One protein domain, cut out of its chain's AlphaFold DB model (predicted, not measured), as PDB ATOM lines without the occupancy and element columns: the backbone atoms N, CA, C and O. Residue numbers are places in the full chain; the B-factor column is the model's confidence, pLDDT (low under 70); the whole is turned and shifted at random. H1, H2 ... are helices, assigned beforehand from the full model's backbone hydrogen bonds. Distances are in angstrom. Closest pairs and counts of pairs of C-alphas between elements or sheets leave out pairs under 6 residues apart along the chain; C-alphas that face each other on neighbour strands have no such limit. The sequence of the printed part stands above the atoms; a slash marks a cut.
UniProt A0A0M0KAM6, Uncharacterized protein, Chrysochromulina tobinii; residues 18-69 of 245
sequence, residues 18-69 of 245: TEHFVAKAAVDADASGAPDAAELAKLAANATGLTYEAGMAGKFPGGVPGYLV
ATOM      1  N   THR A  18     300.318 168.238 176.261       92.81
ATOM      2  CA  THR A  18     300.146 167.579 177.558       92.81
ATOM      3  C   THR A  18     298.733 167.747 178.104       92.81
ATOM      4  O   THR A  18     298.177 166.809 178.664       92.81
ATOM      5  N   GLU A  19     298.117 168.901 177.870       92.06
ATOM      6  CA  GLU A  19     296.758 169.224 178.302       92.06
ATOM      7  C   GLU A  19     295.750 168.289 177.622       92.06
ATOM      8  O   GLU A  19     294.960 167.621 178.289       92.06
ATOM      9  N   HIS A  20     295.837 168.159 176.294       93.38
ATOM     10  CA  HIS A  20     295.004 167.233 175.528       93.38
ATOM     11  C   HIS A  20     295.230 165.779 175.954       93.38
ATOM     12  O   HIS A  20     294.270 165.016 176.042       93.38
ATOM     13  N   PHE A  21     296.478 165.394 176.239       94.69
ATOM     14  CA  PHE A  21     296.800 164.042 176.691       94.69
ATOM     15  C   PHE A  21     296.107 163.698 178.016       94.69
ATOM     16  O   PHE A  21     295.441 162.667 178.110       94.69
ATOM     17  N   VAL A  22     296.210 164.578 179.018       92.88
ATOM     18  CA  VAL A  22     295.598 164.367 180.340       92.88
ATOM     19  C   VAL A  22     294.071 164.402 180.250       92.88
ATOM     20  O   VAL A  22     293.404 163.534 180.810       92.88
ATOM     21  N   ALA A  23     293.501 165.351 179.500       93.62
ATOM     22  CA  ALA A  23     292.055 165.420 179.301       93.62
ATOM     23  C   ALA A  23     291.503 164.175 178.590       93.62
ATOM     24  O   ALA A  23     290.475 163.638 179.001       93.62
ATOM     25  N   LYS A  24     292.204 163.668 177.568       95.00
ATOM     26  CA  LYS A  24     291.837 162.412 176.906       95.00
ATOM     27  C   LYS A  24     291.896 161.227 177.869       95.00
ATOM     28  O   LYS A  24     290.970 160.426 177.871       95.00
ATOM     29  N   ALA A  25     292.938 161.132 178.697       94.00
ATOM     30  CA  ALA A  25     293.067 160.055 179.678       94.00
ATOM     31  C   ALA A  25     291.889 160.029 180.668       94.00
ATOM     32  O   ALA A  25     291.354 158.960 180.941       94.00
ATOM     33  N   ALA A  26     291.434 161.194 181.142       94.19
ATOM     34  CA  ALA A  26     290.262 161.286 182.012       94.19
ATOM     35  C   ALA A  26     288.966 160.830 181.322       94.19
ATOM     36  O   ALA A  26     288.182 160.086 181.907       94.19
ATOM     37  N   VAL A  27     288.756 161.242 180.067       95.38
ATOM     38  CA  VAL A  27     287.588 160.834 179.273       95.38
ATOM     39  C   VAL A  27     287.594 159.323 179.006       95.38
ATOM     40  O   VAL A  27     286.560 158.673 179.151       95.38
ATOM     41  N   ASP A  28     288.746 158.752 178.643       94.81
ATOM     42  CA  ASP A  28     288.884 157.314 178.383       94.81
ATOM     43  C   ASP A  28     288.694 156.482 179.667       94.81
ATOM     44  O   ASP A  28     288.051 155.428 179.638       94.81
ATOM     45  N   ALA A  29     289.217 156.956 180.803       94.50
ATOM     46  CA  ALA A  29     289.056 156.314 182.106       94.50
ATOM     47  C   ALA A  29     287.587 156.277 182.546       94.50
ATOM     48  O   ALA A  29     287.086 155.231 182.951       94.50
ATOM     49  N   ASP A  30     286.867 157.390 182.399       94.94
ATOM     50  CA  ASP A  30     285.434 157.446 182.698       94.94
ATOM     51  C   ASP A  30     284.622 156.527 181.774       94.94
ATOM     52  O   ASP A  30     283.815 155.724 182.239       94.94
ATOM     53  N   ALA A  31     284.894 156.563 180.466       94.31
ATOM     54  CA  ALA A  31     284.205 155.719 179.493       94.31
ATOM     55  C   ALA A  31     284.430 154.211 179.703       94.31
ATOM     56  O   ALA A  31     283.571 153.410 179.331       94.31
ATOM     57  N   SER A  32     285.574 153.823 180.270       94.31
ATOM     58  CA  SER A  32     285.915 152.426 180.566       94.31
ATOM     59  C   SER A  32     285.514 151.977 181.974       94.31
ATOM     60  O   SER A  32     285.645 150.793 182.286       94.31
ATOM     61  N   GLY A  33     285.006 152.882 182.818       93.38
ATOM     62  CA  GLY A  33     284.689 152.582 184.215       93.38
ATOM     63  C   GLY A  33     285.931 152.308 185.067       93.38
ATOM     64  O   GLY A  33     285.870 151.503 185.998       93.38
ATOM     65  N   ALA A  34     287.064 152.930 184.733       93.81
ATOM     66  CA  ALA A  34     288.311 152.757 185.464       93.81
ATOM     67  C   ALA A  34     288.177 153.261 186.919       93.81
ATOM     68  O   ALA A  34     287.530 154.285 187.166       93.81
ATOM     69  N   PRO A  35     288.791 152.575 187.901       92.19
ATOM     70  CA  PRO A  35     288.640 152.911 189.319       92.19
ATOM     71  C   PRO A  35     289.193 154.301 189.680       92.19
ATOM     72  O   PRO A  35     288.744 154.912 190.648       92.19
ATOM     73  N   ASP A  36     290.141 154.811 188.898       91.62
ATOM     74  CA  ASP A  36     290.813 156.102 189.054       91.62
ATOM     75  C   ASP A  36     290.184 157.233 188.213       91.62
ATOM     76  O   ASP A  36     290.669 158.367 188.239       91.62
ATOM     77  N   ALA A  37     289.069 156.982 187.514       91.44
ATOM     78  CA  ALA A  37     288.434 157.960 186.625       91.44
ATOM     79  C   ALA A  37     288.122 159.303 187.313       91.44
ATOM     80  O   ALA A  37     288.348 160.371 186.743       91.44
ATOM     81  N   ALA A  38     287.658 159.269 188.566       90.06
ATOM     82  CA  ALA A  38     287.351 160.479 189.331       90.06
ATOM     83  C   ALA A  38     288.604 161.297 189.697       90.06
ATOM     84  O   ALA A  38     288.534 162.524 189.796       90.06
ATOM     85  N   GLU A  39     289.744 160.640 189.915       90.81
ATOM     86  CA  GLU A  39     291.019 161.306 190.186       90.81
ATOM     87  C   GLU A  39     291.588 161.921 188.904       90.81
ATOM     88  O   GLU A  39     291.928 163.106 188.886       90.81
ATOM     89  N   LEU A  40     291.580 161.160 187.806       90.44
ATOM     90  CA  LEU A  40     291.999 161.638 186.490       90.44
ATOM     91  C   LEU A  40     291.156 162.827 186.016       90.44
ATOM     92  O   LEU A  40     291.711 163.788 185.487       90.44
ATOM     93  N   ALA A  41     289.844 162.826 186.268       90.31
ATOM     94  CA  ALA A  41     288.974 163.962 185.961       90.31
ATOM     95  C   ALA A  41     289.373 165.236 186.725       90.31
ATOM     96  O   ALA A  41     289.415 166.318 186.138       90.31
ATOM     97  N   LYS A  42     289.729 165.124 188.014       89.75
ATOM     98  CA  LYS A  42     290.220 166.266 188.809       89.75
ATOM     99  C   LYS A  42     291.566 166.771 188.296       89.75
ATOM    100  O   LYS A  42     291.754 167.979 188.164       89.75
ATOM    101  N   LEU A  43     292.490 165.861 187.983       87.06
ATOM    102  CA  LEU A  43     293.793 166.207 187.410       87.06
ATOM    103  C   LEU A  43     293.636 166.913 186.058       87.06
ATOM    104  O   LEU A  43     294.256 167.952 185.837       87.06
ATOM    105  N   ALA A  44     292.764 166.404 185.187       89.25
ATOM    106  CA  ALA A  44     292.452 167.020 183.903       89.25
ATOM    107  C   ALA A  44     291.822 168.406 184.058       89.25
ATOM    108  O   ALA A  44     292.250 169.339 183.377       89.25
ATOM    109  N   ALA A  45     290.858 168.571 184.968       90.19
ATOM    110  CA  ALA A  45     290.242 169.869 185.238       90.19
ATOM    111  C   ALA A  45     291.281 170.899 185.711       90.19
ATOM    112  O   ALA A  45     291.308 172.020 185.208       90.19
ATOM    113  N   ASN A  46     292.194 170.497 186.600       87.62
ATOM    114  CA  ASN A  46     293.274 171.362 187.074       87.62
ATOM    115  C   ASN A  46     294.285 171.708 185.968       87.62
ATOM    116  O   ASN A  46     294.763 172.837 185.913       87.62
ATOM    117  N   ALA A  47     294.616 170.751 185.097       84.50
ATOM    118  CA  ALA A  47     295.607 170.941 184.039       84.50
ATOM    119  C   ALA A  47     295.078 171.755 182.847       84.50
ATOM    120  O   ALA A  47     295.848 172.448 182.188       84.50
ATOM    121  N   THR A  48     293.782 171.651 182.546       85.38
ATOM    122  CA  THR A  48     293.208 172.165 181.288       85.38
ATOM    123  C   THR A  48     292.141 173.238 181.480       85.38
ATOM    124  O   THR A  48     291.783 173.916 180.520       85.38
ATOM    125  N   GLY A  49     291.586 173.374 182.688       82.19
ATOM    126  CA  GLY A  49     290.385 174.171 182.942       82.19
ATOM    127  C   GLY A  49     289.102 173.571 182.347       82.19
ATOM    128  O   GLY A  49     288.034 174.168 182.480       82.19
ATOM    129  N   LEU A  50     289.176 172.405 181.694       78.69
ATOM    130  CA  LEU A  50     288.027 171.745 181.089       78.69
ATOM    131  C   LEU A  50     287.166 171.093 182.177       78.69
ATOM    132  O   LEU A  50     287.565 170.117 182.812       78.69
ATOM    133  N   THR A  51     285.953 171.605 182.364       78.62
ATOM    134  CA  THR A  51     284.940 170.955 183.201       78.62
ATOM    135  C   THR A  51     284.356 169.755 182.460       78.62
ATOM    136  O   THR A  51     283.620 169.918 181.485       78.62
ATOM    137  N   TYR A  52     284.697 168.554 182.923       81.75
ATOM    138  CA  TYR A  52     284.172 167.286 182.423       81.75
ATOM    139  C   TYR A  52     283.146 166.706 183.400       81.75
ATOM    140  O   TYR A  52     283.457 166.516 184.576       81.75
ATOM    141  N   GLU A  53     281.942 166.396 182.917       84.75
ATOM    142  CA  GLU A  53     280.959 165.630 183.689       84.75
ATOM    143  C   GLU A  53     281.023 164.152 183.297       84.75
ATOM    144  O   GLU A  53     280.983 163.807 182.111       84.75
ATOM    145  N   ALA A  54     281.088 163.280 184.303       88.00
ATOM    146  CA  ALA A  54     281.132 161.834 184.118       88.00
ATOM    147  C   ALA A  54     279.954 161.328 183.262       88.00
ATOM    148  O   ALA A  54     278.802 161.745 183.418       88.00
ATOM    149  N   GLY A  55     280.245 160.427 182.327       89.19
ATOM    150  CA  GLY A  55     279.297 159.859 181.375       89.19
ATOM    151  C   GLY A  55     278.875 160.792 180.233       89.19
ATOM    152  O   GLY A  55     278.139 160.349 179.343       89.19
ATOM    153  N   MET A  56     279.323 162.056 180.197       90.81
ATOM    154  CA  MET A  56     278.953 162.990 179.123       90.81
ATOM    155  C   MET A  56     279.497 162.527 177.766       90.81
ATOM    156  O   MET A  56     278.773 162.564 176.769       90.81
ATOM    157  N   ALA A  57     280.740 162.037 177.721       93.19
ATOM    158  CA  ALA A  57     281.372 161.607 176.476       93.19
ATOM    159  C   ALA A  57     280.625 160.437 175.813       93.19
ATOM    160  O   ALA A  57     280.440 160.429 174.597       93.19
ATOM    161  N   GLY A  58     280.116 159.486 176.605       92.94
ATOM    162  CA  GLY A  58     279.339 158.350 176.097       92.94
ATOM    163  C   GLY A  58     278.005 158.749 175.452       92.94
ATOM    164  O   GLY A  58     277.559 158.092 174.513       92.94
ATOM    165  N   LYS A  59     277.391 159.847 175.911       93.25
ATOM    166  CA  LYS A  59     276.117 160.380 175.391       93.25
ATOM    167  C   LYS A  59     276.299 161.361 174.228       93.25
ATOM    168  O   LYS A  59     275.315 161.771 173.615       93.25
ATOM    169  N   PHE A  60     277.531 161.770 173.940       95.06
ATOM    170  CA  PHE A  60     277.819 162.755 172.906       95.06
ATOM    171  C   PHE A  60     277.558 162.179 171.499       95.06
ATOM    172  O   PHE A  60     277.772 160.983 171.279       95.06
ATOM    173  N   PRO A  61     277.129 162.983 170.507       92.56
ATOM    174  CA  PRO A  61     277.053 162.531 169.119       92.56
ATOM    175  C   PRO A  61     278.397 161.977 168.627       92.56
ATOM    176  O   PRO A  61     279.427 162.639 168.708       92.56
ATOM    177  N   GLY A  62     278.400 160.741 168.124       92.19
ATOM    178  CA  GLY A  62     279.640 160.033 167.782       92.19
ATOM    179  C   GLY A  62     280.300 159.299 168.959       92.19
ATOM    180  O   GLY A  62     281.284 158.599 168.742       92.19
ATOM    181  N   GLY A  63     279.723 159.362 170.161       95.62
ATOM    182  CA  GLY A  63     280.236 158.758 171.391       95.62
ATOM    183  C   GLY A  63     281.514 159.436 171.883       95.62
ATOM    184  O   GLY A  63     281.805 160.582 171.532       95.62
ATOM    185  N   VAL A  64     282.315 158.686 172.640       96.75
ATOM    186  CA  VAL A  64     283.607 159.145 173.175       96.75
ATOM    187  C   VAL A  64     284.518 159.743 172.095       96.75
ATOM    188  O   VAL A  64     285.005 160.856 172.295       96.75
ATOM    189  N   PRO A  65     284.699 159.114 170.915       97.12
ATOM    190  CA  PRO A  65     285.546 159.685 169.869       97.12
ATOM    191  C   PRO A  65     285.032 161.037 169.362       97.12
ATOM    192  O   PRO A  65     285.820 161.953 169.133       97.12
ATOM    193  N   GLY A  66     283.706 161.182 169.239       96.62
ATOM    194  CA  GLY A  66     283.053 162.432 168.845       96.62
ATOM    195  C   GLY A  66     283.251 163.540 169.877       96.62
ATOM    196  O   GLY A  66     283.550 164.678 169.509       96.62
ATOM    197  N   TYR A  67     283.153 163.197 171.165       96.44
ATOM    198  CA  TYR A  67     283.431 164.127 172.256       96.44
ATOM    199  C   TYR A  67     284.883 164.602 172.207       96.44
ATOM    200  O   TYR A  67     285.130 165.806 172.200       96.44
ATOM    201  N   LEU A  68     285.838 163.672 172.095       96.25
ATOM    202  CA  LEU A  68     287.265 163.982 172.065       96.25
ATOM    203  C   LEU A  68     287.606 164.985 170.953       96.25
ATOM    204  O   LEU A  68     288.140 166.050 171.256       96.25
ATOM    205  N   VAL A  69     287.223 164.707 169.700       95.75
ATOM    206  CA  VAL A  69     287.564 165.581 168.556       95.75
ATOM    207  C   VAL A  69     286.835 166.927 168.552       95.75
ATOM    208  O   VAL A  69     287.233 167.832 167.819       95.75
TER     209      VAL A  69
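This is residues 18 to 69 of the 245 residues of an uncharacterized protein of Chrysochromulina tobinii (UniProt A0A0M0KAM6). The longest helix, H1, runs through the middle of this small domain: H2 folds back beside it as a helical hairpin on one side, and the short helix H4 lies along its other side, running opposite to it. The four-residue helix H3 sits next to H4, and residues 49 to 55 lead across from H2 to H3. The printed part has 52 residues, with four named helices in the order H1, H2, H3, H4 and no named strand; its class is all helix. It is compact, with a radius of gyration of the C-alphas of 9.8 A, and its rounded outline spans 26 by 22 by 15 A.

H1, residues 18 to 32, is the hub, touching three other helices. H2, residues 37 to 48, touches H1 and runs opposite ways to it at a shallow tilt of 22 degrees; their closest C-alphas, those of Ala 26 and Leu 40, are 4.8 A apart. A tight link of four residues joins this helical hairpin. H3, residues 56 to 59, only just touches H1, with 3 pairs of C-alphas within 8 A, and H1 meets it with residues 27 to 31 alone; the closest C-alphas are those of Ala 31 and Gly 58, 6.5 A apart. H4, residues 63 to 69, touches H1 at a shallow tilt of 2 degrees, opposite ways, with the C-alphas of Lys 24 and Leu 68 closest at 6.8 A. H3 and H4 touch, and their closest C-alphas, those of Ala 57 and Val 64, are 4.7 A apart. H2 is apart from both H3 and H4. In H1, H2 and H4 every O i to N i+4 pair is within hydrogen-bond range; H3 is too short for such a pair, and its one O i to N i+3 pair is within range.

H1, from Thr 18 to Ser 32, begins with C-alpha 18 at (300.146, 167.579, 177.558) and is 21.0 A long from first to last C-alpha. H2, from Ala 37 to Thr 48, begins with C-alpha 37 at (288.434, 157.960, 186.625) and measures 15.9 A. H3, from Met 56 to Lys 59, measures 5.4 A. H4, from Gly 63 to Val 69, measures 10.4 A and ends with C-alpha 69 at (287.564, 165.581, 168.556).

The two C-alphas farthest apart, those of Asn 46 and Gly 62, are 26.2 A from each other. The first and last printed C-alphas, those of Thr 18 and Val 69, are 15.6 A apart. The printed part has no cut and no long link: H1 to H2 and H3 to H4 are tight links, and H2 to H3 is a short one of seven residues. The mean pLDDT of the printed part is 91.5, and no printed residue is under 70.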